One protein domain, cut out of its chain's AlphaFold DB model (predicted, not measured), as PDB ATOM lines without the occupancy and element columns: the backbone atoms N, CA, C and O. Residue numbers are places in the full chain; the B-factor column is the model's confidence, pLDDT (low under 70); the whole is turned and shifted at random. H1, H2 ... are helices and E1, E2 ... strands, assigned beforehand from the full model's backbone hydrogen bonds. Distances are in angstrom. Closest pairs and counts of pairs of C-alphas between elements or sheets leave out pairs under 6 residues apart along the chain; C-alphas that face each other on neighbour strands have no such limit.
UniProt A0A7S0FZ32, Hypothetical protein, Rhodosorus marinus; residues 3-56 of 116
ATOM      1  N   SER A   3     -43.309  29.303 -13.644       67.38
ATOM      2  CA  SER A   3     -44.460  29.531 -14.519       67.38
ATOM      3  C   SER A   3     -45.738  29.252 -13.747       67.38
ATOM      4  O   SER A   3     -45.801  28.270 -13.008       67.38
ATOM      5  N   GLY A   4     -46.740  30.102 -13.929       81.81
ATOM      6  CA  GLY A   4     -48.029  29.984 -13.259       81.81
ATOM      7  C   GLY A   4     -49.160  30.485 -14.141       81.81
ATOM      8  O   GLY A   4     -48.936  31.041 -15.225       81.81
ATOM      9  N   MET A   5     -50.382  30.279 -13.666       86.50
ATOM     10  CA  MET A   5     -51.544  30.880 -14.297       86.50
ATOM     11  C   MET A   5     -51.471  32.392 -14.099       86.50
ATOM     12  O   MET A   5     -50.969  32.888 -13.086       86.50
ATOM     13  N   VAL A   6     -51.940  33.161 -15.072       88.62
ATOM     14  CA  VAL A   6     -51.909  34.625 -14.959       88.62
ATOM     15  C   VAL A   6     -52.796  35.135 -13.818       88.62
ATOM     16  O   VAL A   6     -52.508  36.171 -13.216       88.62
ATOM     17  N   GLU A   7     -53.813  34.365 -13.448       88.62
ATOM     18  CA  GLU A   7     -54.669  34.571 -12.282       88.62
ATOM     19  C   GLU A   7     -53.876  34.572 -10.961       88.62
ATOM     20  O   GLU A   7     -54.254  35.282 -10.023       88.62
ATOM     21  N   ASP A   8     -52.735  33.877 -10.913       90.62
ATOM     22  CA  ASP A   8     -51.856  33.783  -9.741       90.62
ATOM     23  C   ASP A   8     -50.853  34.943  -9.648       90.62
ATOM     24  O   ASP A   8     -50.124  35.072  -8.661       90.62
ATOM     25  N   THR A   9     -50.792  35.820 -10.659       90.25
ATOM     26  CA  THR A   9     -49.856  36.954 -10.642       90.25
ATOM     27  C   THR A   9     -50.151  37.923  -9.487       90.25
ATOM     28  O   THR A   9     -51.296  38.047  -9.035       90.25
ATOM     29  N   PRO A  10     -49.148  38.658  -8.976       91.31
ATOM     30  CA  PRO A  10     -49.380  39.668  -7.950       91.31
ATOM     31  C   PRO A  10     -50.391  40.730  -8.403       91.31
ATOM     32  O   PRO A  10     -50.203  41.380  -9.430       91.31
ATOM     33  N   SER A  11     -51.429  40.989  -7.598       91.38
ATOM     34  CA  SER A  11     -52.467  41.984  -7.929       91.38
ATOM     35  C   SER A  11     -51.902  43.389  -8.170       91.38
ATOM     36  O   SER A  11     -52.450  44.145  -8.964       91.38
ATOM     37  N   LYS A  12     -50.758  43.721  -7.550       91.38
ATOM     38  CA  LYS A  12     -50.043  44.996  -7.741       91.38
ATOM     39  C   LYS A  12     -49.584  45.255  -9.184       91.38
ATOM     40  O   LYS A  12     -49.238  46.390  -9.499       91.38
ATOM     41  N   TRP A  13     -49.542  44.231 -10.037       91.25
ATOM     42  CA  TRP A  13     -49.181  44.372 -11.449       91.25
ATOM     43  C   TRP A  13     -50.357  44.771 -12.335       91.25
ATOM     44  O   TRP A  13     -50.126  45.160 -13.474       91.25
ATOM     45  N   TYR A  14     -51.599  44.669 -11.842       92.00
ATOM     46  CA  TYR A  14     -52.814  44.969 -12.614       92.00
ATOM     47  C   TYR A  14     -52.875  44.227 -13.965       92.00
ATOM     48  O   TYR A  14     -53.437  44.716 -14.938       92.00
ATOM     49  N   TYR A  15     -52.273  43.035 -14.032       91.38
ATOM     50  CA  TYR A  15     -52.093  42.286 -15.279       91.38
ATOM     51  C   TYR A  15     -53.207  41.253 -15.533       91.38
ATOM     52  O   TYR A  15     -53.408  40.812 -16.662       91.38
ATOM     53  N   LYS A  16     -53.968  40.891 -14.492       90.94
ATOM     54  CA  LYS A  16     -55.014  39.851 -14.538       90.94
ATOM     55  C   LYS A  16     -56.213  40.204 -15.408       90.94
ATOM     56  O   LYS A  16     -56.894  39.301 -15.871       90.94
ATOM     57  N   ASP A  17     -56.458  41.485 -15.641       88.44
ATOM     58  CA  ASP A  17     -57.625  41.950 -16.396       88.44
ATOM     59  C   ASP A  17     -57.228  42.495 -17.778       88.44
ATOM     60  O   ASP A  17     -58.055  43.029 -18.514       88.44
ATOM     61  N   ALA A  18     -55.952  42.359 -18.156       87.81
ATOM     62  CA  ALA A  18     -55.465  42.820 -19.447       87.81
ATOM     63  C   ALA A  18     -56.057  41.974 -20.587       87.81
ATOM     64  O   ALA A  18     -55.882  40.759 -20.630       87.81
ATOM     65  N   LEU A  19     -56.710  42.637 -21.548       86.19
ATOM     66  CA  LEU A  19     -57.474  41.999 -22.633       86.19
ATOM     67  C   LEU A  19     -56.671  41.003 -23.483       86.19
ATOM     68  O   LEU A  19     -57.219  40.010 -23.945       86.19
ATOM     69  N   LEU A  20     -55.382  41.272 -23.706       89.25
ATOM     70  CA  LEU A  20     -54.510  40.475 -24.579       89.25
ATOM     71  C   LEU A  20     -53.500  39.624 -23.800       89.25
ATOM     72  O   LEU A  20     -52.464  39.231 -24.339       89.25
ATOM     73  N   ARG A  21     -53.760  39.363 -22.515       87.00
ATOM     74  CA  ARG A  21     -52.867  38.531 -21.705       87.00
ATOM     75  C   ARG A  21     -52.908  37.065 -22.163       87.00
ATOM     76  O   ARG A  21     -53.990  36.543 -22.436       87.00
ATOM     77  N   PRO A  22     -51.768  36.357 -22.184       89.69
ATOM     78  CA  PRO A  22     -51.783  34.906 -22.298       89.69
ATOM     79  C   PRO A  22     -52.350  34.273 -21.009       89.69
ATOM     80  O   PRO A  22     -52.225  34.860 -19.932       89.69
ATOM     81  N   PRO A  23     -52.943  33.066 -21.079       88.75
ATOM     82  CA  PRO A  23     -53.463  32.365 -19.898       88.75
ATOM     83  C   PRO A  23     -52.350  31.890 -18.950       88.75
ATOM     84  O   PRO A  23     -52.570  31.719 -17.755       88.75
ATOM     85  N   VAL A  24     -51.140  31.695 -19.478       90.62
ATOM     86  CA  VAL A  24     -49.961  31.275 -18.720       90.62
ATOM     87  C   VAL A  24     -48.907  32.364 -18.819       90.62
ATOM     88  O   VAL A  24     -48.576  32.822 -19.914       90.62
ATOM     89  N   VAL A  25     -48.359  32.751 -17.671       90.81
ATOM     90  CA  VAL A  25     -47.283  33.739 -17.565       90.81
ATOM     91  C   VAL A  25     -46.112  33.098 -16.839       90.81
ATOM     92  O   VAL A  25     -46.280  32.386 -15.848       90.81
ATOM     93  N   SER A  26     -44.903  33.358 -17.329       89.75
ATOM     94  CA  SER A  26     -43.695  32.928 -16.641       89.75
ATOM     95  C   SER A  26     -42.996  34.094 -15.975       89.75
ATOM     96  O   SER A  26     -42.641  35.072 -16.632       89.75
ATOM     97  N   LEU A  27     -42.729  33.947 -14.681       88.44
ATOM     98  CA  LEU A  27     -41.921  34.877 -13.919       88.44
ATOM     99  C   LEU A  27     -40.466  34.408 -13.891       88.44
ATOM    100  O   LEU A  27     -40.102  33.366 -13.324       88.44
ATOM    101  N   CYS A  28     -39.613  35.215 -14.504       89.12
ATOM    102  CA  CYS A  28     -38.173  35.023 -14.496       89.12
ATOM    103  C   CYS A  28     -37.528  35.890 -13.415       89.12
ATOM    104  O   CYS A  28     -37.930  37.029 -13.200       89.12
ATOM    105  N   ARG A  29     -36.484  35.356 -12.771       90.19
ATOM    106  CA  ARG A  29     -35.579  36.176 -11.956       90.19
ATOM    107  C   ARG A  29     -34.776  37.112 -12.873       90.19
ATOM    108  O   ARG A  29     -34.484  36.691 -14.001       90.19
ATOM    109  N   PRO A  30     -34.355  38.299 -12.407       90.00
ATOM    110  CA  PRO A  30     -33.484  39.182 -13.175       90.00
ATOM    111  C   PRO A  30     -32.288  38.447 -13.798       90.00
ATOM    112  O   PRO A  30     -31.660  37.585 -13.173       90.00
ATOM    113  N   GLY A  31     -32.010  38.762 -15.066       88.56
ATOM    114  CA  GLY A  31     -30.939  38.152 -15.863       88.56
ATOM    115  C   GLY A  31     -31.274  36.796 -16.501       88.56
ATOM    116  O   GLY A  31     -30.440  36.252 -17.218       88.56
ATOM    117  N   VAL A  32     -32.474  36.242 -16.286       89.44
ATOM    118  CA  VAL A  32     -32.910  34.986 -16.926       89.44
ATOM    119  C   VAL A  32     -33.938  35.260 -18.011       89.44
ATOM    120  O   VAL A  32     -34.951  35.903 -17.766       89.44
ATOM    121  N   SER A  33     -33.718  34.700 -19.197       88.19
ATOM    122  CA  SER A  33     -34.682  34.740 -20.299       88.19
ATOM    123  C   SER A  33     -35.193  33.333 -20.583       88.19
ATOM    124  O   SER A  33     -34.405  32.389 -20.606       88.19
ATOM    125  N   LEU A  34     -36.497  33.193 -20.816       88.81
ATOM    126  CA  LEU A  34     -37.088  31.960 -21.328       88.81
ATOM    127  C   LEU A  34     -37.320  32.124 -22.822       88.81
ATOM    128  O   LEU A  34     -37.954  33.081 -23.258       88.81
ATOM    129  N   LEU A  35     -36.764  31.201 -23.594       88.44
ATOM    130  CA  LEU A  35     -36.760  31.248 -25.047       88.44
ATOM    131  C   LEU A  35     -37.141  29.868 -25.571       88.44
ATOM    132  O   LEU A  35     -36.742  28.850 -25.003       88.44
ATOM    133  N   TYR A  36     -37.867  29.830 -26.687       90.31
ATOM    134  CA  TYR A  36     -37.982  28.597 -27.454       90.31
ATOM    135  C   TYR A  36     -36.606  28.183 -27.973       90.31
ATOM    136  O   TYR A  36     -35.795  29.030 -28.350       90.31
ATOM    137  N   LYS A  37     -36.358  26.871 -28.038       90.44
ATOM    138  CA  LYS A  37     -35.076  26.315 -28.493       90.44
ATOM    139  C   LYS A  37     -34.677  26.832 -29.877       90.44
ATOM    140  O   LYS A  37     -33.534  27.221 -30.063       90.44
ATOM    141  N   SER A  38     -35.634  26.931 -30.798       91.88
ATOM    142  CA  SER A  38     -35.414  27.477 -32.143       91.88
ATOM    143  C   SER A  38     -34.916  28.924 -32.137       91.88
ATOM    144  O   SER A  38     -34.088  29.280 -32.967       91.88
ATOM    145  N   VAL A  39     -35.391  29.748 -31.198       87.81
ATOM    146  CA  VAL A  39     -34.949  31.141 -31.027       87.81
ATOM    147  C   VAL A  39     -33.572  31.186 -30.374       87.81
ATOM    148  O   VAL A  39     -32.727  31.983 -30.770       87.81
ATOM    149  N   TYR A  40     -33.336  30.325 -29.382       86.94
ATOM    150  CA  TYR A  40     -32.043  30.227 -28.711       86.94
ATOM    151  C   TYR A  40     -30.929  29.793 -29.671       86.94
ATOM    152  O   TYR A  40     -29.867  30.402 -29.685       86.94
ATOM    153  N   ASP A  41     -31.190  28.801 -30.523       88.56
ATOM    154  CA  ASP A  41     -30.206  28.254 -31.466       88.56
ATOM    155  C   ASP A  41     -29.811  29.232 -32.575       88.56
ATOM    156  O   ASP A  41     -28.755  29.088 -33.184       88.56
ATOM    157  N   GLN A  42     -30.654  30.232 -32.833       84.81
ATOM    158  CA  GLN A  42     -30.386  31.299 -33.793       84.81
ATOM    159  C   GLN A  42     -29.687  32.508 -33.158       84.81
ATOM    160  O   GLN A  42     -29.286  33.425 -33.876       84.81
ATOM    161  N   LYS A  43     -29.538  32.551 -31.825       79.19
ATOM    162  CA  LYS A  43     -28.847  33.660 -31.165       79.19
ATOM    163  C   LYS A  43     -27.337  33.484 -31.253       79.19
ATOM    164  O   LYS A  43     -26.781  32.550 -30.689       79.19
ATOM    165  N   SER A  44     -26.675  34.452 -31.881       71.44
ATOM    166  CA  SER A  44     -25.215  34.563 -31.873       71.44
ATOM    167  C   SER A  44     -24.668  35.124 -30.553       71.44
ATOM    168  O   SER A  44     -23.557  34.774 -30.175       71.44
ATOM    169  N   GLU A  45     -25.442  35.946 -29.827       72.31
ATOM    170  CA  GLU A  45     -25.037  36.575 -28.558       72.31
ATOM    171  C   GLU A  45     -26.221  36.829 -27.595       72.31
ATOM    172  O   GLU A  45     -27.377  37.020 -28.000       72.31
ATOM    173  N   VAL A  46     -25.935  36.882 -26.285       68.94
ATOM    174  CA  VAL A  46     -26.903  37.232 -25.227       68.94
ATOM    175  C   VAL A  46     -26.674  38.680 -24.781       68.94
ATOM    176  O   VAL A  46     -25.633  39.005 -24.228       68.94
ATOM    177  N   TRP A  47     -27.657  39.543 -25.036       78.31
ATOM    178  CA  TRP A  47     -27.612  40.982 -24.756       78.31
ATOM    179  C   TRP A  47     -28.334  41.299 -23.437       78.31
ATOM    180  O   TRP A  47     -28.992  40.429 -22.857       78.31
ATOM    181  N   GLY A  48     -28.245  42.553 -22.979       86.69
ATOM    182  CA  GLY A  48     -29.092  43.053 -21.894       86.69
ATOM    183  C   GLY A  48     -30.579  42.808 -22.184       86.69
ATOM    184  O   GLY A  48     -31.003  42.824 -23.339       86.69
ATOM    185  N   ASN A  49     -31.368  42.552 -21.139       89.38
ATOM    186  CA  ASN A  49     -32.794  42.257 -21.265       89.38
ATOM    187  C   ASN A  49     -33.616  42.989 -20.192       89.38
ATOM    188  O   ASN A  49     -33.075  43.425 -19.174       89.38
ATOM    189  N   HIS A  50     -34.922  43.095 -20.415       93.12
ATOM    190  CA  HIS A  50     -35.893  43.742 -19.536       93.12
ATOM    191  C   HIS A  50     -37.220  42.960 -19.506       93.12
ATOM    192  O   HIS A  50     -37.342  41.898 -20.109       93.12
ATOM    193  N   GLY A  51     -38.227  43.487 -18.801       92.12
ATOM    194  CA  GLY A  51     -39.549  42.853 -18.666       92.12
ATOM    195  C   GLY A  51     -39.702  41.976 -17.420       92.12
ATOM    196  O   GLY A  51     -40.663  41.218 -17.315       92.12
ATOM    197  N   PHE A  52     -38.763  42.078 -16.475       93.31
ATOM    198  CA  PHE A  52     -38.899  41.508 -15.134       93.31
ATOM    199  C   PHE A  52     -39.940  42.283 -14.310       93.31
ATOM    200  O   PHE A  52     -40.560  43.230 -14.797       93.31
ATOM    201  N   ALA A  53     -40.134  41.881 -13.051       92.44
ATOM    202  CA  ALA A  53     -41.036  42.583 -12.147       92.44
ATOM    203  C   ALA A  53     -40.672  44.078 -12.056       92.44
ATOM    204  O   ALA A  53     -39.504  44.460 -12.016       92.44
ATOM    205  N   ASN A  54     -41.691  44.936 -12.064       93.38
ATOM    206  CA  ASN A  54     -41.522  46.383 -12.186       93.38
ATOM    207  C   ASN A  54     -40.970  47.065 -10.924       93.38
ATOM    208  O   ASN A  54     -40.718  48.264 -10.952       93.38
ATOM    209  N   ASP A  55     -40.828  46.334  -9.820       92.50
ATOM    210  CA  ASP A  55     -40.188  46.768  -8.577       92.50
ATOM    211  C   ASP A  55     -38.713  46.356  -8.481       92.50
ATOM    212  O   ASP A  55     -38.026  46.761  -7.544       92.50
ATOM    213  N   GLU A  56     -38.196  45.618  -9.466       94.38
ATOM    214  CA  GLU A  56     -36.766  45.347  -9.573       94.38
ATOM    215  C   GLU A  56     -35.995  46.650  -9.817       94.38
ATOM    216  O   GLU A  56     -36.391  47.498 -10.627       94.38
TER     217      GLU A  56
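What this domain is: This is residues 3 to 56 of the 116 residues of the protein "Hypothetical protein" of Rhodosorus marinus (UniProt A0A7S0FZ32). The model has little regular structure: a loose, looping chain with a small two-strand hairpin, E1 and E2, toward one end, and toward the other an arm, residues 35 to 45, that sticks out with the short helix H1. Residues 42 to 56 fold back from H1. The 54 printed residues run E1, E2, H1, with 12 in named elements, of mixed class; the sheet is antiparallel. The whole is loose, radius of gyration of the C-alphas 13.2 A, spanning 37 by 23 by 17 A.

How they stand to each other: Look first at E1, residues 3 to 5, and E2, residues 24 to 27, an antiparallel hairpin at 138 degrees. N 4 and O 25 are within hydrogen-bond range at 3.0 A. H1, residues 37 to 41, is apart from E1; its O i to N i+4 pair is within hydrogen-bond range.

Where its parts are: Find C-alpha 3 at (-44.460, 29.531, -14.519), where E1 begins its 7.2 A. E2 runs 10.0 A; H1 runs 6.0 A to C-alpha 41 at (-30.206, 28.254, -31.466).

The domain as a whole: The C-alphas of Ser 11 and Ser 44 are the two farthest apart, 37.0 A. The printed part has no cut. E1 to E2 is a long link. Residues 3 and 46 are under pLDDT 70.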